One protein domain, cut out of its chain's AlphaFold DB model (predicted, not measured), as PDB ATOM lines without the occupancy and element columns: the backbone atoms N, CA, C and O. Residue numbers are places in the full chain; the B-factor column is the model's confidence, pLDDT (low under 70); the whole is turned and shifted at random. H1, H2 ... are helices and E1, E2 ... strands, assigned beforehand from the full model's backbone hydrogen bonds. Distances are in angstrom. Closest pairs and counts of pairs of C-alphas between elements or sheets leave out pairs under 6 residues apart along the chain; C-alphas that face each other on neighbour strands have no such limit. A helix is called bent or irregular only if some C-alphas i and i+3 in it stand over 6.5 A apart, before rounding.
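Overview. This is residues 153 to 280 of the 399 residues of an uncharacterized protein of candidate division Zixibacteria bacterium (UniProt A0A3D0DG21). A twisted sheet of four strands, E1 to E4, has helices over one face, with H3 running along it and H1 and H2 packing on H3. The long hairpin of E2 and E3 bends partway and reaches beyond E1 and E4 toward the end where H4 lies, while H1 lies at the opposite end of the long axis. The printed part has 128 residues, in the order H1 E1 E2 E3 E4 H2 H3 H4; the strands form a meander, each the antiparallel neighbour of the one before, in the order E1 - E2 - E3 - E4. The class is mixed, helices and strands, and the whole is compact, with a radius of gyration of the C-alphas of 14.3 A and spans of 46 by 28 by 24 A.

Along the chain. In the sheet, E1 is residues 170 to 176, 16.8 A long; E2 is residues 179 to 191, 31.8 A; E3 is residues 194 to 206, 33.8 A; and E4 is residues 211 to 216, 17.2 A. E2 bends by 66 degrees at residue 185 and E3 by 57 degrees at residue 200. H1, residues 153 to 165, is 19.3 A long and begins at C-alpha 153 (24.277, 51.966, -25.827). H2, residues 238 to 249, is 17.9 A long and only just irregular: C-alphas 239 and 242 are 6.9 A apart. H3, residues 253 to 263, is 15.0 A long. H4, residues 276 to 279, is 5.9 A long and ends at C-alpha 279 (-9.167, 25.836, -34.428).

Arrangement. E1 and E2 form a hairpin at 152 degrees, with N 174 and O 181 2.8 A apart. E2 and E3 form a hairpin at 164 degrees, with N 182 and O 203 2.8 A apart and, past the bends, N 189 and O 196 3.0 A apart. E3 and E4 form a hairpin at 138 degrees, with N 204 and O 213 2.8 A apart; these N and O pairs are within hydrogen-bond range. H1, H2 and H3 make two layers with the sheet, helices on one face of it. H3 lies over E2 and E3 at a height over the sheet of 9.3 A, along the strands, at 11 degrees to E2 on the local plane. H1 touches H3 at a shallow tilt of 31 degrees, the same way; their closest C-alphas, of Leu 162 and Tyr 254, are 5.4 A apart. H2 and H3 form a helical hairpin, opposite ways at a shallow tilt of 19 degrees; H2 touches H3 with residues 244 to 248 alone, and their closest C-alphas, of Leu 244 and Ala 256, are 5.9 A apart. H4 is on the sheet, only just over E3, with 3 of its 4 C-alphas falling there; the closest C-alphas of the two, of Tyr 196 and Trp 279, are 6.3 A apart. H1 and H2 are apart. Every O i to N i+4 pair is within hydrogen-bond range in H3, against 7 of 9 in H1 and 6 of 8 in H2; H4 is too short for such a pair.

Size, cuts and confidence. The two C-alphas farthest apart, of Lys 153 and Ser 193, are 46.8 A apart. The printed part has no cut. The links E4 to H2, residues 217 to 237, and H3 to H4, residues 264 to 275, are long. The mean pLDDT of the printed part is 96.5, and no printed residue is under 70.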
ATOM      1  N   LYS A 153      23.990  53.006 -26.826       93.50
ATOM      2  CA  LYS A 153      24.277  51.966 -25.827       93.50
ATOM      3  C   LYS A 153      23.035  51.129 -25.544       93.50
ATOM      4  O   LYS A 153      23.146  49.908 -25.474       93.50
ATOM      5  N   ARG A 154      21.869  51.777 -25.427       90.62
ATOM      6  CA  ARG A 154      20.585  51.093 -25.230       90.62
ATOM      7  C   ARG A 154      20.282  50.153 -26.393       90.62
ATOM      8  O   ARG A 154      20.087  48.973 -26.155       90.62
ATOM      9  N   ILE A 155      20.366  50.641 -27.633       93.12
ATOM     10  CA  ILE A 155      20.146  49.846 -28.854       93.12
ATOM     11  C   ILE A 155      21.078  48.630 -28.898       93.12
ATOM     12  O   ILE A 155      20.635  47.520 -29.172       93.12
ATOM     13  N   SER A 156      22.366  48.814 -28.588       94.81
ATOM     14  CA  SER A 156      23.340  47.713 -28.608       94.81
ATOM     15  C   SER A 156      23.032  46.641 -27.556       94.81
ATOM     16  O   SER A 156      23.156  45.441 -27.822       94.81
ATOM     17  N   SER A 157      22.619  47.072 -26.360       95.69
ATOM     18  CA  SER A 157      22.182  46.177 -25.286       95.69
ATOM     19  C   SER A 157      20.907  45.431 -25.679       95.69
ATOM     20  O   SER A 157      20.848  44.211 -25.546       95.69
ATOM     21  N   GLU A 158      19.924  46.147 -26.222       95.69
ATOM     22  CA  GLU A 158      18.638  45.595 -26.634       95.69
ATOM     23  C   GLU A 158      18.808  44.551 -27.737       95.69
ATOM     24  O   GLU A 158      18.331  43.427 -27.614       95.69
ATOM     25  N   TYR A 159      19.599  44.861 -28.765       97.31
ATOM     26  CA  TYR A 159      19.927  43.922 -29.835       97.31
ATOM     27  C   TYR A 159      20.619  42.653 -29.313       97.31
ATOM     28  O   TYR A 159      20.326  41.543 -29.761       97.31
ATOM     29  N   SER A 160      21.513  42.794 -28.328       97.31
ATOM     30  CA  SER A 160      22.170  41.650 -27.685       97.31
ATOM     31  C   SER A 160      21.183  40.777 -26.905       97.31
ATOM     32  O   SER A 160      21.350  39.558 -26.863       97.31
ATOM     33  N   SER A 161      20.153  41.374 -26.304       97.38
ATOM     34  CA  SER A 161      19.059  40.647 -25.653       97.38
ATOM     35  C   SER A 161      18.142  39.973 -26.672       97.38
ATOM     36  O   SER A 161      17.854  38.789 -26.525       97.38
ATOM     37  N   LEU A 162      17.759  40.662 -27.752       97.31
ATOM     38  CA  LEU A 162      16.930  40.104 -28.829       97.31
ATOM     39  C   LEU A 162      17.570  38.872 -29.475       97.31
ATOM     40  O   LEU A 162      16.880  37.895 -29.751       97.31
ATOM     41  N   LYS A 163      18.898  38.858 -29.628       97.25
ATOM     42  CA  LYS A 163      19.628  37.669 -30.097       97.25
ATOM     43  C   LYS A 163      19.447  36.433 -29.220       97.25
ATOM     44  O   LYS A 163      19.660  35.338 -29.711       97.25
ATOM     45  N   LYS A 164      19.077  36.579 -27.945       97.75
ATOM     46  CA  LYS A 164      18.808  35.437 -27.056       97.75
ATOM     47  C   LYS A 164      17.442  34.809 -27.327       97.75
ATOM     48  O   LYS A 164      17.240  33.645 -27.006       97.75
ATOM     49  N   LEU A 165      16.521  35.564 -27.929       97.56
ATOM     50  CA  LEU A 165      15.189  35.082 -28.287       97.56
ATOM     51  C   LEU A 165      15.206  34.168 -29.519       97.56
ATOM     52  O   LEU A 165      14.276  33.388 -29.696       97.56
ATOM     53  N   VAL A 166      16.258  34.227 -30.343       96.62
ATOM     54  CA  VAL A 166      16.428  33.392 -31.541       96.62
ATOM     55  C   VAL A 166      17.630  32.458 -31.350       96.62
ATOM     56  O   VAL A 166      18.722  32.943 -31.061       96.62
ATOM     57  N   PRO A 167      17.488  31.132 -31.524       95.56
ATOM     58  CA  PRO A 167      16.295  30.398 -31.956       95.56
ATOM     59  C   PRO A 167      15.401  29.936 -30.787       95.56
ATOM     60  O   PRO A 167      14.669  28.968 -30.926       95.56
ATOM     61  N   SER A 168      15.507  30.538 -29.597       96.88
ATOM     62  CA  SER A 168      14.869  29.983 -28.392       96.88
ATOM     63  C   SER A 168      13.339  30.072 -28.401       96.88
ATOM     64  O   SER A 168      12.679  29.067 -28.177       96.88
ATOM     65  N   LEU A 169      12.781  31.269 -28.588       97.75
ATOM     66  CA  LEU A 169      11.331  31.523 -28.563       97.75
ATOM     67  C   LEU A 169      10.781  31.815 -29.964       97.75
ATOM     68  O   LEU A 169       9.613  31.558 -30.252       97.75
ATOM     69  N   TYR A 170      11.628  32.352 -30.843       98.50
ATOM     70  CA  TYR A 170      11.264  32.760 -32.194       98.50
ATOM     71  C   TYR A 170      12.176  32.091 -33.217       98.50
ATOM     72  O   TYR A 170      13.382  31.966 -32.998       98.50
ATOM     73  N   GLN A 171      11.603  31.726 -34.366       98.19
ATOM     74  CA  GLN A 171      12.358  31.230 -35.516       98.19
ATOM     75  C   GLN A 171      13.284  32.319 -36.060       98.19
ATOM     76  O   GLN A 171      14.432  32.059 -36.418       98.19
ATOM     77  N   GLN A 172      12.765  33.544 -36.140       98.31
ATOM     78  CA  GLN A 172      13.448  34.673 -36.751       98.31
ATOM     79  C   GLN A 172      12.907  35.992 -36.200       98.31
ATOM     80  O   GLN A 172      11.719  36.105 -35.896       98.31
ATOM     81  N   ILE A 173      13.786  36.991 -36.110       98.50
ATOM     82  CA  ILE A 173      13.423  38.386 -35.855       98.50
ATOM     83  C   ILE A 173      14.039  39.243 -36.966       98.50
ATOM     84  O   ILE A 173      15.250  39.192 -37.190       98.50
ATOM     85  N   GLU A 174      13.205  40.015 -37.654       98.25
ATOM     86  CA  GLU A 174      13.570  40.943 -38.723       98.25
ATOM     87  C   GLU A 174      13.286  42.388 -38.307       98.25
ATOM     88  O   GLU A 174      12.399  42.665 -37.495       98.25
ATOM     89  N   PHE A 175      14.047  43.318 -38.881       97.50
ATOM     90  CA  PHE A 175      13.916  44.752 -38.644       97.50
ATOM     91  C   PHE A 175      13.679  45.440 -39.989       97.50
ATOM     92  O   PHE A 175      14.525  45.343 -40.877       97.50
ATOM     93  N   GLU A 176      12.547  46.125 -40.131       96.12
ATOM     94  CA  GLU A 176      12.155  46.838 -41.349       96.12
ATOM     95  C   GLU A 176      11.632  48.225 -40.969       96.12
ATOM     96  O   GLU A 176      10.603  48.349 -40.307       96.12
ATOM     97  N   ASP A 177      12.353  49.277 -41.361       94.81
ATOM     98  CA  ASP A 177      12.049  50.675 -41.033       94.81
ATOM     99  C   ASP A 177      11.768  50.911 -39.534       94.81
ATOM    100  O   ASP A 177      12.684  50.937 -38.712       94.81
ATOM    101  N   ASN A 178      10.490  51.086 -39.179       95.19
ATOM    102  CA  ASN A 178       9.997  51.331 -37.822       95.19
ATOM    103  C   ASN A 178       9.309  50.100 -37.213       95.19
ATOM    104  O   ASN A 178       8.577  50.231 -36.226       95.19
ATOM    105  N   THR A 179       9.502  48.927 -37.811       97.44
ATOM    106  CA  THR A 179       8.806  47.691 -37.469       97.44
ATOM    107  C   THR A 179       9.799  46.595 -37.101       97.44
ATOM    108  O   THR A 179      10.793  46.366 -37.792       97.44
ATOM    109  N   VAL A 180       9.507  45.885 -36.014       98.31
ATOM    110  CA  VAL A 180      10.172  44.623 -35.661       98.31
ATOM    111  C   VAL A 180       9.204  43.489 -35.952       98.31
ATOM    112  O   VAL A 180       8.091  43.502 -35.434       98.31
ATOM    113  N   ARG A 181       9.613  42.514 -36.763       98.62
ATOM    114  CA  ARG A 181       8.807  41.331 -37.086       98.62
ATOM    115  C   ARG A 181       9.419  40.103 -36.444       98.62
ATOM    116  O   ARG A 181      10.568  39.780 -36.727       98.62
ATOM    117  N   ALA A 182       8.670  39.411 -35.600       98.62
ATOM    118  CA  ALA A 182       9.113  38.195 -34.938       98.62
ATOM    119  C   ALA A 182       8.230  37.020 -35.368       98.62
ATOM    120  O   ALA A 182       7.025  37.018 -35.126       98.62
ATOM    121  N   LYS A 183       8.831  36.022 -36.018       98.69
ATOM    122  CA  LYS A 183       8.143  34.807 -36.466       98.69
ATOM    123  C   LYS A 183       8.248  33.731 -35.391       98.69
ATOM    124  O   LYS A 183       9.358  33.368 -34.992       98.69
ATOM    125  N   THR A 184       7.116  33.231 -34.913       98.75
ATOM    126  CA  THR A 184       7.073  32.207 -33.863       98.75
ATOM    127  C   THR A 184       7.417  30.825 -34.416       98.75
ATOM    128  O   THR A 184       7.461  30.605 -35.628       98.75
ATOM    129  N   TYR A 185       7.664  29.871 -33.522       98.50
ATOM    130  CA  TYR A 185       7.434  28.457 -33.833       98.50
ATOM    131  C   TYR A 185       5.925  28.174 -33.954       98.50
ATOM    132  O   TYR A 185       5.142  29.059 -33.596       98.50
ATOM    133  N   PRO A 186       5.497  27.010 -34.488       98.50
ATOM    134  CA  PRO A 186       4.101  26.598 -34.376       98.50
ATOM    135  C   PRO A 186       3.644  26.711 -32.921       98.50
ATOM    136  O   PRO A 186       4.332  26.232 -32.019       98.50
ATOM    137  N   VAL A 187       2.550  27.429 -32.719       98.50
ATOM    138  CA  VAL A 187       1.970  27.736 -31.420       98.50
ATOM    139  C   VAL A 187       0.831  26.762 -31.190       98.50
ATOM    140  O   VAL A 187      -0.062  26.652 -32.025       98.50
ATOM    141  N   SER A 188       0.850  26.098 -30.043       98.25
ATOM    142  CA  SER A 188      -0.277  25.322 -29.545       98.25
ATOM    143  C   SER A 188      -0.716  25.873 -28.197       98.25
ATOM    144  O   SER A 188       0.107  26.372 -27.421       98.25
ATOM    145  N   ILE A 189      -2.009  25.784 -27.913       98.38
ATOM    146  CA  ILE A 189      -2.585  26.205 -26.639       98.38
ATOM    147  C   ILE A 189      -3.317  25.011 -26.039       98.38
ATOM    148  O   ILE A 189      -4.220  24.463 -26.662       98.38
ATOM    149  N   SER A 190      -2.939  24.644 -24.818       97.81
ATOM    150  CA  SER A 190      -3.665  23.654 -24.028       97.81
ATOM    151  C   SER A 190      -4.817  24.345 -23.302       97.81
ATOM    152  O   SER A 190      -4.582  25.248 -22.489       97.81
ATOM    153  N   TYR A 191      -6.050  23.930 -23.574       97.56
ATOM    154  CA  TYR A 191      -7.242  24.409 -22.876       97.56
ATOM    155  C   TYR A 191      -8.107  23.213 -22.489       97.56
ATOM    156  O   TYR A 191      -8.415  22.363 -23.317       97.56
ATOM    157  N   GLU A 192      -8.453  23.137 -21.205       94.81
ATOM    158  CA  GLU A 192      -9.109  21.973 -20.601       94.81
ATOM    159  C   GLU A 192      -8.307  20.673 -20.784       94.81
ATOM    160  O   GLU A 192      -7.275  20.509 -20.129       94.81
ATOM    161  N   SER A 193      -8.786  19.748 -21.621       96.50
ATOM    162  CA  SER A 193      -8.143  18.453 -21.896       96.50
ATOM    163  C   SER A 193      -7.594  18.339 -23.320       96.50
ATOM    164  O   SER A 193      -7.046  17.290 -23.658       96.50
ATOM    165  N   ASP A 194      -7.704  19.407 -24.114       97.56
ATOM    166  CA  ASP A 194      -7.375  19.412 -25.535       97.56
ATOM    167  C   ASP A 194      -6.234  20.390 -25.848       97.56
ATOM    168  O   ASP A 194      -6.047  21.420 -25.188       97.56
ATOM    169  N   ASP A 195      -5.458  20.048 -26.875       97.94
ATOM    170  CA  ASP A 195      -4.372  20.866 -27.407       97.94
ATOM    171  C   ASP A 195      -4.772  21.404 -28.782       97.94
ATOM    172  O   ASP A 195      -4.904  20.649 -29.745       97.94
ATOM    173  N   TYR A 196      -4.910  22.721 -28.885       98.31
ATOM    174  CA  TYR A 196      -5.327  23.393 -30.111       98.31
ATOM    175  C   TYR A 196      -4.103  23.911 -30.871       98.31
ATOM    176  O   TYR A 196      -3.334  24.718 -30.336       98.31
ATOM    177  N   ASP A 197      -3.909  23.471 -32.120       98.31
ATOM    178  CA  ASP A 197      -2.836  23.972 -32.992       98.31
ATOM    179  C   ASP A 197      -3.231  25.315 -33.612       98.31
ATOM    180  O   ASP A 197      -3.974  25.389 -34.588       98.31
ATOM    181  N   ILE A 198      -2.695  26.403 -33.068       98.50
ATOM    182  CA  ILE A 198      -2.911  27.752 -33.597       98.50
ATOM    183  C   ILE A 198      -2.054  27.990 -34.844       98.50
ATOM    184  O   ILE A 198      -2.402  28.802 -35.701       98.50
ATOM    185  N   GLY A 199      -0.934  27.285 -34.988       98.31
ATOM    186  CA  GLY A 199      -0.029  27.432 -36.117       98.31
ATOM    187  C   GLY A 199       1.044  28.510 -35.930       98.31
ATOM    188  O   GLY A 199       1.420  28.894 -34.827       98.31
ATOM    189  N   THR A 200       1.644  28.959 -37.031       98.69
ATOM    190  CA  THR A 200       2.792  29.875 -37.010       98.69
ATOM    191  C   THR A 200       2.338  31.323 -37.111       98.69
ATOM    192  O   THR A 200       1.711  31.717 -38.093       98.69
ATOM    193  N   LEU A 201       2.742  32.141 -36.143       98.69
ATOM    194  CA  LEU A 201       2.366  33.543 -36.051       98.69
ATOM    195  C   LEU A 201       3.527  34.467 -36.438       98.69
ATOM    196  O   LEU A 201       4.707  34.147 -36.258       98.69
ATOM    197  N   VAL A 202       3.184  35.653 -36.934       98.69
ATOM    198  CA  VAL A 202       4.099  36.790 -37.063       98.69
ATOM    199  C   VAL A 202       3.602  37.909 -36.170       98.69
ATOM    200  O   VAL A 202       2.489  38.408 -36.332       98.69
ATOM    201  N   ILE A 203       4.464  38.303 -35.240       98.62
ATOM    202  CA  ILE A 203       4.241  39.404 -34.313       98.62
ATOM    203  C   ILE A 203       4.968  40.628 -34.863       98.62
ATOM    204  O   ILE A 203       6.191  40.621 -34.999       98.62
ATOM    205  N   GLU A 204       4.223  41.680 -35.178       98.56
ATOM    206  CA  GLU A 204       4.753  42.943 -35.682       98.56
ATOM    207  C   GLU A 204       4.678  44.018 -34.597       98.56
ATOM    208  O   GLU A 204       3.601  44.325 -34.093       98.56
ATOM    209  N   LEU A 205       5.810  44.631 -34.258       98.19
ATOM    210  CA  LEU A 205       5.890  45.759 -33.332       98.19
ATOM    211  C   LEU A 205       6.184  47.035 -34.113       98.19
ATOM    212  O   LEU A 205       7.291  47.205 -34.616       98.19
ATOM    213  N   ASN A 206       5.220  47.949 -34.186       97.06
ATOM    214  CA  ASN A 206       5.422  49.272 -34.761       97.06
ATOM    215  C   ASN A 206       5.954  50.225 -33.685       97.06
ATOM    216  O   ASN A 206       5.198  50.739 -32.857       97.06
ATOM    217  N   LEU A 207       7.256  50.493 -33.728       93.62
ATOM    218  CA  LEU A 207       7.960  51.307 -32.739       93.62
ATOM    219  C   LEU A 207       7.545  52.782 -32.789       93.62
ATOM    220  O   LEU A 207       7.552  53.456 -31.767       93.62
ATOM    221  N   SER A 208       7.145  53.286 -33.962       90.50
ATOM    222  CA  SER A 208       6.712  54.684 -34.109       90.50
ATOM    223  C   SER A 208       5.335  54.950 -33.500       90.50
ATOM    224  O   SER A 208       5.074  56.046 -33.012       90.50
ATOM    225  N   ARG A 209       4.452  53.947 -33.533       89.94
ATOM    226  CA  ARG A 209       3.082  54.039 -33.012       89.94
ATOM    227  C   ARG A 209       2.920  53.414 -31.629       89.94
ATOM    228  O   ARG A 209       1.866  53.591 -31.031       89.94
ATOM    229  N   GLY A 210       3.913  52.666 -31.147       91.75
ATOM    230  CA  GLY A 210       3.804  51.887 -29.912       91.75
ATOM    231  C   GLY A 210       2.712  50.815 -29.991       91.75
ATOM    232  O   GLY A 210       2.005  50.585 -29.016       91.75
ATOM    233  N   GLN A 211       2.530  50.204 -31.165       94.69
ATOM    234  CA  GLN A 211       1.462  49.234 -31.433       94.69
ATOM    235  C   GLN A 211       2.038  47.856 -31.746       94.69
ATOM    236  O   GLN A 211       3.106  47.756 -32.350       94.69
ATOM    237  N   ALA A 212       1.303  46.808 -31.384       97.75
ATOM    238  CA  ALA A 212       1.602  45.431 -31.754       97.75
ATOM    239  C   ALA A 212       0.466  44.859 -32.608       97.75
ATOM    240  O   ALA A 212      -0.704  45.154 -32.354       97.75
ATOM    241  N   LYS A 213       0.818  44.045 -33.601       98.12
ATOM    242  CA  LYS A 213      -0.117  43.266 -34.414       98.12
ATOM    243  C   LYS A 213       0.315  41.814 -34.484       98.12
ATOM    244  O   LYS A 213       1.509  41.525 -34.420       98.12
ATOM    245  N   ILE A 214      -0.648  40.914 -34.637       98.62
ATOM    246  CA  ILE A 214      -0.397  39.487 -34.833       98.62
ATOM    247  C   ILE A 214      -1.109  39.037 -36.100       98.62
ATOM    248  O   ILE A 214      -2.278  39.338 -36.309       98.62
ATOM    249  N   THR A 215      -0.393  38.304 -36.942       98.56
ATOM    250  CA  THR A 215      -0.947  37.634 -38.123       98.56
ATOM    251  C   THR A 215      -0.612  36.152 -38.061       98.56
ATOM    252  O   THR A 215       0.410  35.771 -37.490       98.56
ATOM    253  N   ASN A 216      -1.474  35.314 -38.626       98.56
ATOM    254  CA  ASN A 216      -1.285  33.871 -38.658       98.56
ATOM    255  C   ASN A 216      -0.961  33.439 -40.085       98.56
ATOM    256  O   ASN A 216      -1.644  33.828 -41.030       98.56
ATOM    257  N   LEU A 217       0.124  32.684 -40.236       98.31
ATOM    258  CA  LEU A 217       0.640  32.254 -41.530       98.31
ATOM    259  C   LEU A 217       0.117  30.884 -41.965       98.31
ATOM    260  O   LEU A 217       0.293  30.540 -43.133       98.31
ATOM    261  N   THR A 218      -0.431  30.077 -41.052       98.25
ATOM    262  CA  THR A 218      -0.708  28.658 -41.334       98.25
ATOM    263  C   THR A 218      -2.110  28.197 -40.963       98.25
ATOM    264  O   THR A 218      -2.693  27.482 -41.766       98.25
ATOM    265  N   ASN A 219      -2.644  28.569 -39.794       97.38
ATOM    266  CA  ASN A 219      -3.927  28.053 -39.306       97.38
ATOM    267  C   ASN A 219      -4.798  29.167 -38.699       97.38
ATOM    268  O   ASN A 219      -5.078  29.182 -37.505       97.38
ATOM    269  N   ALA A 220      -5.163  30.162 -39.510       97.56
ATOM    270  CA  ALA A 220      -6.141  31.168 -39.095       97.56
ATOM    271  C   ALA A 220      -7.551  30.561 -39.138       97.56
ATOM    272  O   ALA A 220      -7.939  30.022 -40.175       97.56
ATOM    273  N   SER A 221      -8.329  30.701 -38.065       96.75
ATOM    274  CA  SER A 221      -9.715  30.230 -38.032       96.75
ATOM    275  C   SER A 221     -10.668  31.382 -38.337       96.75
ATOM    276  O   SER A 221     -10.612  32.420 -37.683       96.75
ATOM    277  N   ASN A 222     -11.497  31.245 -39.376       94.69
ATOM    278  CA  ASN A 222     -12.466  32.267 -39.805       94.69
ATOM    279  C   ASN A 222     -11.877  33.686 -39.971       94.69
ATOM    280  O   ASN A 222     -12.545  34.683 -39.732       94.69
ATOM    281  N   GLY A 223     -10.606  33.787 -40.379       96.38
ATOM    282  CA  GLY A 223      -9.894  35.065 -40.523       96.38
ATOM    283  C   GLY A 223      -9.253  35.601 -39.236       96.38
ATOM    284  O   GLY A 223      -8.444  36.526 -39.312       96.38
ATOM    285  N   TYR A 224      -9.524  34.994 -38.079       98.00
ATOM    286  CA  TYR A 224      -8.900  35.328 -36.802       98.00
ATOM    287  C   TYR A 224      -7.513  34.676 -36.706       98.00
ATOM    288  O   TYR A 224      -7.382  33.456 -36.843       98.00
ATOM    289  N   PRO A 225      -6.442  35.452 -36.458       98.38
ATOM    290  CA  PRO A 225      -5.102  34.895 -36.293       98.38
ATOM    291  C   PRO A 225      -4.932  34.045 -35.028       98.38
ATOM    292  O   PRO A 225      -4.086  33.156 -34.999       98.38
ATOM    293  N   HIS A 226      -5.679  34.370 -33.974       98.44
ATOM    294  CA  HIS A 226      -5.583  33.799 -32.630       98.44
ATOM    295  C   HIS A 226      -6.870  34.162 -31.854       98.44
ATOM    296  O   HIS A 226      -7.421  35.227 -32.138       98.44
ATOM    297  N   PRO A 227      -7.331  33.386 -30.850       98.00
ATOM    298  CA  PRO A 227      -8.581  33.659 -30.122       98.00
ATOM    299  C   PRO A 227      -8.753  35.101 -29.603       98.00
ATOM    300  O   PRO A 227      -9.826  35.691 -29.695       98.00
ATOM    301  N   HIS A 228      -7.673  35.712 -29.110       97.94
ATOM    302  CA  HIS A 228      -7.636  37.105 -28.623       97.94
ATOM    303  C   HIS A 228      -7.096  38.130 -29.633       97.94
ATOM    304  O   HIS A 228      -6.622  39.202 -29.247       97.94
ATOM    305  N   VAL A 229      -7.107  37.808 -30.924       98.12
ATOM    306  CA  VAL A 229      -6.653  38.704 -31.990       98.12
ATOM    307  C   VAL A 229      -7.748  38.805 -33.038       98.12
ATOM    308  O   VAL A 229      -8.139  37.795 -33.611       98.12
ATOM    309  N   ASN A 230      -8.239  40.017 -33.292       97.81
ATOM    310  CA  ASN A 230      -9.291  40.223 -34.283       97.81
ATOM    311  C   ASN A 230      -8.773  40.016 -35.722       97.81
ATOM    312  O   ASN A 230      -7.567  39.927 -35.964       97.81
ATOM    313  N   GLU A 231      -9.676  40.011 -36.701       97.69
ATOM    314  CA  GLU A 231      -9.352  39.834 -38.129       97.69
ATOM    315  C   GLU A 231      -8.337  40.864 -38.675       97.69
ATOM    316  O   GLU A 231      -7.615  40.602 -39.635       97.69
ATOM    317  N   SER A 232      -8.239  42.049 -38.057       97.56
ATOM    318  CA  SER A 232      -7.282  43.107 -38.432       97.56
ATOM    319  C   SER A 232      -5.894  42.951 -37.787       97.56
ATOM    320  O   SER A 232      -5.006  43.796 -37.995       97.56
ATOM    321  N   GLY A 233      -5.706  41.889 -36.999       97.75
ATOM    322  CA  GLY A 233      -4.485  41.582 -36.265       97.75
ATOM    323  C   GLY A 233      -4.318  42.365 -34.961       97.75
ATOM    324  O   GLY A 233      -3.218  42.376 -34.406       97.75
ATOM    325  N   GLU A 234      -5.354  43.060 -34.482       97.25
ATOM    326  CA  GLU A 234      -5.307  43.821 -33.232       97.25
ATOM    327  C   GLU A 234      -5.555  42.907 -32.031       97.25
ATOM    328  O   GLU A 234      -6.426  42.039 -32.049       97.25
ATOM    329  N   ILE A 235      -4.768  43.114 -30.979       97.19
ATOM    330  CA  ILE A 235      -4.688  42.208 -29.836       97.19
ATOM    331  C   ILE A 235      -5.599  42.704 -28.707       97.19
ATOM    332  O   ILE A 235      -5.446  43.838 -28.242       97.19
ATOM    333  N   CYS A 236      -6.479  41.840 -28.194       95.62
ATOM    334  CA  CYS A 236      -7.195  42.078 -26.944       95.62
ATOM    335  C   CYS A 236      -6.238  41.861 -25.763       95.62
ATOM    336  O   CYS A 236      -6.038  40.754 -25.274       95.62
ATOM    337  N   LEU A 237      -5.574  42.935 -25.335       91.38
ATOM    338  CA  LEU A 237      -4.522  42.877 -24.313       91.38
ATOM    339  C   LEU A 237      -5.051  42.990 -22.874       91.38
ATOM    340  O   LEU A 237      -4.265  42.864 -21.936       91.38
ATOM    341  N   GLY A 238      -6.331  43.311 -22.666       90.62
ATOM    342  CA  GLY A 238      -6.905  43.547 -21.338       90.62
ATOM    343  C   GLY A 238      -5.984  44.376 -20.425       90.62
ATOM    344  O   GLY A 238      -5.530  45.475 -20.773       90.62
ATOM    345  N   ASN A 239      -5.629  43.806 -19.271       88.00
ATOM    346  CA  ASN A 239      -4.780  44.449 -18.265       88.00
ATOM    347  C   ASN A 239      -3.298  44.599 -18.666       88.00
ATOM    348  O   ASN A 239      -2.617  45.474 -18.125       88.00
ATOM    349  N   ILE A 240      -2.778  43.792 -19.604       92.31
ATOM    350  CA  ILE A 240      -1.365  43.869 -20.023       92.31
ATOM    351  C   ILE A 240      -1.102  44.998 -21.031       92.31
ATOM    352  O   ILE A 240       0.054  45.365 -21.247       92.31
ATOM    353  N   SER A 241      -2.156  45.611 -21.582       92.81
ATOM    354  CA  SER A 241      -2.090  46.694 -22.577       92.81
ATOM    355  C   SER A 241      -1.172  47.847 -22.162       92.81
ATOM    356  O   SER A 241      -0.300  48.262 -22.922       92.81
ATOM    357  N   THR A 242      -1.307  48.332 -20.924       89.56
ATOM    358  CA  THR A 242      -0.486  49.437 -20.397       89.56
ATOM    359  C   THR A 242       0.974  49.031 -20.229       89.56
ATOM    360  O   THR A 242       1.868  49.835 -20.486       89.56
ATOM    361  N   GLY A 243       1.224  47.787 -19.810       93.06
ATOM    362  CA  GLY A 243       2.575  47.254 -19.665       93.06
ATOM    363  C   GLY A 243       3.279  47.143 -21.013       93.06
ATOM    364  O   GLY A 243       4.409  47.607 -21.146       93.06
ATOM    365  N   LEU A 244       2.588  46.604 -22.023       95.69
ATOM    366  CA  LEU A 244       3.109  46.509 -23.385       95.69
ATOM    367  C   LEU A 244       3.348  47.892 -23.999       95.69
ATOM    368  O   LEU A 244       4.432  48.140 -24.517       95.69
ATOM    369  N   ALA A 245       2.382  48.807 -23.893       92.19
ATOM    370  CA  ALA A 245       2.522  50.167 -24.411       92.19
ATOM    371  C   ALA A 245       3.705  50.908 -23.768       92.19
ATOM    372  O   ALA A 245       4.471  51.567 -24.470       92.19
ATOM    373  N   ARG A 246       3.915  50.742 -22.452       92.25
ATOM    374  CA  ARG A 246       5.098  51.272 -21.765       92.25
ATOM    375  C   ARG A 246       6.389  50.652 -22.300       92.25
ATOM    376  O   ARG A 246       7.294  51.397 -22.659       92.25
ATOM    377  N   MET A 247       6.466  49.321 -22.396       95.88
ATOM    378  CA  MET A 247       7.650  48.630 -22.929       95.88
ATOM    379  C   MET A 247       7.990  49.111 -24.344       95.88
ATOM    380  O   MET A 247       9.144  49.419 -24.628       95.88
ATOM    381  N   LEU A 248       6.993  49.249 -25.221       94.75
ATOM    382  CA  LEU A 248       7.203  49.745 -26.581       94.75
ATOM    383  C   LEU A 248       7.624  51.219 -26.607       94.75
ATOM    384  O   LEU A 248       8.560  51.558 -27.326       94.75
ATOM    385  N   GLY A 249       6.993  52.079 -25.801       89.88
ATOM    386  CA  GLY A 249       7.363  53.494 -25.687       89.88
ATOM    387  C   GLY A 249       8.770  53.709 -25.129       89.88
ATOM    388  O   GLY A 249       9.452  54.670 -25.482       89.88
ATOM    389  N   GLU A 250       9.237  52.783 -24.299       90.75
ATOM    390  CA  GLU A 250      10.596  52.775 -23.781       90.75
ATOM    391  C   GLU A 250      11.578  52.009 -24.686       90.75
ATOM    392  O   GLU A 250      12.766  52.017 -24.409       90.75
ATOM    393  N   PHE A 251      11.164  51.405 -25.803       93.62
ATOM    394  CA  PHE A 251      12.013  50.534 -26.638       93.62
ATOM    395  C   PHE A 251      12.577  49.297 -25.906       93.62
ATOM    396  O   PHE A 251      13.681  48.837 -26.206       93.62
ATOM    397  N   GLU A 252      11.825  48.736 -24.962       96.00
ATOM    398  CA  GLU A 252      12.078  47.432 -24.329       96.00
ATOM    399  C   GLU A 252      11.510  46.293 -25.198       96.00
ATOM    400  O   GLU A 252      10.605  45.549 -24.810       96.00
ATOM    401  N   ILE A 253      12.023  46.186 -26.424       98.00
ATOM    402  CA  ILE A 253      11.566  45.262 -27.474       98.00
ATOM    403  C   ILE A 253      11.683  43.798 -27.019       98.00
ATOM    404  O   ILE A 253      10.790  42.996 -27.283       98.00
ATOM    405  N   TYR A 254      12.754  43.445 -26.308       98.25
ATOM    406  CA  TYR A 254      12.972  42.117 -25.743       98.25
ATOM    407  C   TYR A 254      11.845  41.734 -24.783       98.25
ATOM    408  O   TYR A 254      11.252  40.667 -24.930       98.25
ATOM    409  N   GLY A 255      11.519  42.620 -23.836       97.88
ATOM    410  CA  GLY A 255      10.454  42.385 -22.860       97.88
ATOM    411  C   GLY A 255       9.081  42.306 -23.526       97.88
ATOM    412  O   GLY A 255       8.295  41.414 -23.208       97.88
ATOM    413  N   ALA A 256       8.822  43.180 -24.505       98.25
ATOM    414  CA  ALA A 256       7.589  43.165 -25.287       98.25
ATOM    415  C   ALA A 256       7.402  41.842 -26.049       98.25
ATOM    416  O   ALA A 256       6.330  41.243 -25.979       98.25
ATOM    417  N   LEU A 257       8.443  41.350 -26.733       98.56
ATOM    418  CA  LEU A 257       8.393  40.068 -27.438       98.56
ATOM    419  C   LEU A 257       8.303  38.875 -26.482       98.56
ATOM    420  O   LEU A 257       7.613  37.912 -26.796       98.56
ATOM    421  N   GLU A 258       8.953  38.901 -25.320       98.31
ATOM    422  CA  GLU A 258       8.806  37.824 -24.332       98.31
ATOM    423  C   GLU A 258       7.373  37.770 -23.772       98.31
ATOM    424  O   GLU A 258       6.791  36.691 -23.649       98.31
ATOM    425  N   LEU A 259       6.782  38.934 -23.474       98.12
ATOM    426  CA  LEU A 259       5.393  39.035 -23.027       98.12
ATOM    427  C   LEU A 259       4.426  38.525 -24.100       98.12
ATOM    428  O   LEU A 259       3.556  37.715 -23.792       98.12
ATOM    429  N   LEU A 260       4.585  38.973 -25.347       98.31
ATOM    430  CA  LEU A 260       3.713  38.565 -26.448       98.31
ATOM    431  C   LEU A 260       3.877  37.083 -26.801       98.31
ATOM    432  O   LEU A 260       2.893  36.434 -27.134       98.31
ATOM    433  N   HIS A 261       5.080  36.523 -26.652       98.44
ATOM    434  CA  HIS A 261       5.283  35.082 -26.789       98.44
ATOM    435  C   HIS A 261       4.480  34.305 -25.741       98.44
ATOM    436  O   HIS A 261       3.831  33.326 -26.080       98.44
ATOM    437  N   LYS A 262       4.478  34.746 -24.477       97.88
ATOM    438  CA  LYS A 262       3.651  34.117 -23.434       97.88
ATOM    439  C   LYS A 262       2.163  34.271 -23.740       97.88
ATOM    440  O   LYS A 262       1.434  33.297 -23.630       97.88
ATOM    441  N   PHE A 263       1.746  35.463 -24.167       97.69
ATOM    442  CA  PHE A 263       0.357  35.763 -24.519       97.69
ATOM    443  C   PHE A 263      -0.201  34.809 -25.581       97.69
ATOM    444  O   PHE A 263      -1.281  34.267 -25.382       97.69
ATOM    445  N   VAL A 264       0.539  34.553 -26.668       98.12
ATOM    446  CA  VAL A 264       0.048  33.669 -27.745       98.12
ATOM    447  C   VAL A 264      -0.039  32.192 -27.345       98.12
ATOM    448  O   VAL A 264      -0.608  31.406 -28.086       98.12
ATOM    449  N   HIS A 265       0.510  31.803 -26.191       98.25
ATOM    450  CA  HIS A 265       0.395  30.444 -25.642       98.25
ATOM    451  C   HIS A 265      -0.640  30.357 -24.510       98.25
ATOM    452  O   HIS A 265      -0.674  29.374 -23.772       98.25
ATOM    453  N   THR A 266      -1.453  31.396 -24.319       96.50
ATOM    454  CA  THR A 266      -2.477  31.445 -23.272       96.50
ATOM    455  C   THR A 266      -3.828  31.799 -23.866       96.50
ATOM    456  O   THR A 266      -3.916  32.622 -24.774       96.50
ATOM    457  N   TYR A 267      -4.880  31.212 -23.307       96.94
ATOM    458  CA  TYR A 267      -6.261  31.476 -23.687       96.94
ATOM    459  C   TYR A 267      -7.121  31.655 -22.439       96.94
ATOM    460  O   TYR A 267      -6.954  30.932 -21.453       96.94
ATOM    461  N   ASN A 268      -8.031  32.626 -22.484       95.19
ATOM    462  CA  ASN A 268      -9.102  32.780 -21.513       95.19
ATOM    463  C   ASN A 268     -10.421  33.052 -22.242       95.19
ATOM    464  O   ASN A 268     -10.596  34.090 -22.862       95.19
ATOM    465  N   GLU A 269     -11.381  32.147 -22.119       95.25
ATOM    466  CA  GLU A 269     -12.645  32.214 -22.860       95.25
ATOM    467  C   GLU A 269     -13.424  33.548 -22.763       95.25
ATOM    468  O   GLU A 269     -13.856  34.031 -23.808       95.25
ATOM    469  N   PRO A 270     -13.563  34.212 -21.594       93.38
ATOM    470  CA  PRO A 270     -14.472  35.360 -21.463       93.38
ATOM    471  C   PRO A 270     -14.153  36.579 -22.341       93.38
ATOM    472  O   PRO A 270     -15.050  37.361 -22.642       93.38
ATOM    473  N   ASP A 271     -12.886  36.762 -22.725       91.94
ATOM    474  CA  ASP A 271     -12.412  37.951 -23.452       91.94
ATOM    475  C   ASP A 271     -11.946  37.623 -24.885       91.94
ATOM    476  O   ASP A 271     -11.236  38.416 -25.521       91.94
ATOM    477  N   ALA A 272     -12.252  36.421 -25.376       95.69
ATOM    478  CA  ALA A 272     -11.854  35.974 -26.703       95.69
ATOM    479  C   ALA A 272     -12.773  36.564 -27.782       95.69
ATOM    480  O   ALA A 272     -13.986  36.637 -27.612       95.69
ATOM    481  N   TYR A 273     -12.197  36.976 -28.913       95.81
ATOM    482  CA  TYR A 273     -12.981  37.355 -30.092       95.81
ATOM    483  C   TYR A 273     -13.564  36.128 -30.794       95.81
ATOM    484  O   TYR A 273     -14.651  36.208 -31.357       95.81
ATOM    485  N   GLN A 274     -12.828  35.016 -30.757       95.19
ATOM    486  CA  GLN A 274     -13.223  33.729 -31.311       95.19
ATOM    487  C   GLN A 274     -12.895  32.643 -30.289       95.19
ATOM    488  O   GLN A 274     -11.786  32.620 -29.748       95.19
ATOM    489  N   LYS A 275     -13.834  31.728 -30.050       96.25
ATOM    490  CA  LYS A 275     -13.599  30.567 -29.192       96.25
ATOM    491  C   LYS A 275     -12.495  29.673 -29.754       96.25
ATOM    492  O   LYS A 275     -12.375  29.513 -30.970       96.25
ATOM    493  N   ILE A 276     -11.681  29.100 -28.871       97.81
ATOM    494  CA  ILE A 276     -10.516  28.306 -29.278       97.81
ATOM    495  C   ILE A 276     -10.900  27.017 -30.014       97.81
ATOM    496  O   ILE A 276     -10.166  26.574 -30.893       97.81
ATOM    497  N   GLN A 277     -12.086  26.479 -29.735       96.69
ATOM    498  CA  GLN A 277     -12.613  25.258 -30.340       96.69
ATOM    499  C   GLN A 277     -12.713  25.339 -31.871       96.69
ATOM    500  O   GLN A 277     -12.524  24.337 -32.554       96.69
ATOM    501  N   TYR A 278     -12.865  26.547 -32.426       95.88
ATOM    502  CA  TYR A 278     -12.873  26.778 -33.873       95.88
ATOM    503  C   TYR A 278     -11.541  26.480 -34.586       95.88
ATOM    504  O   TYR A 278     -11.488  26.508 -35.818       95.88
ATOM    505  N   TRP A 279     -10.445  26.269 -33.850       97.00
ATOM    506  CA  TRP A 279      -9.167  25.836 -34.428       97.00
ATOM    507  C   TRP A 279      -9.090  24.329 -34.672       97.00
ATOM    508  O   TRP A 279      -8.290  23.916 -35.510       97.00
ATOM    509  N   ASP A 280      -9.904  23.538 -33.969       96.06
ATOM    510  CA  ASP A 280     -10.021  22.092 -34.186       96.06
ATOM    511  C   ASP A 280     -11.240  21.765 -35.065       96.06
ATOM    512  O   ASP A 280     -11.129  21.019 -36.038       96.06
TER     513      ASP A 280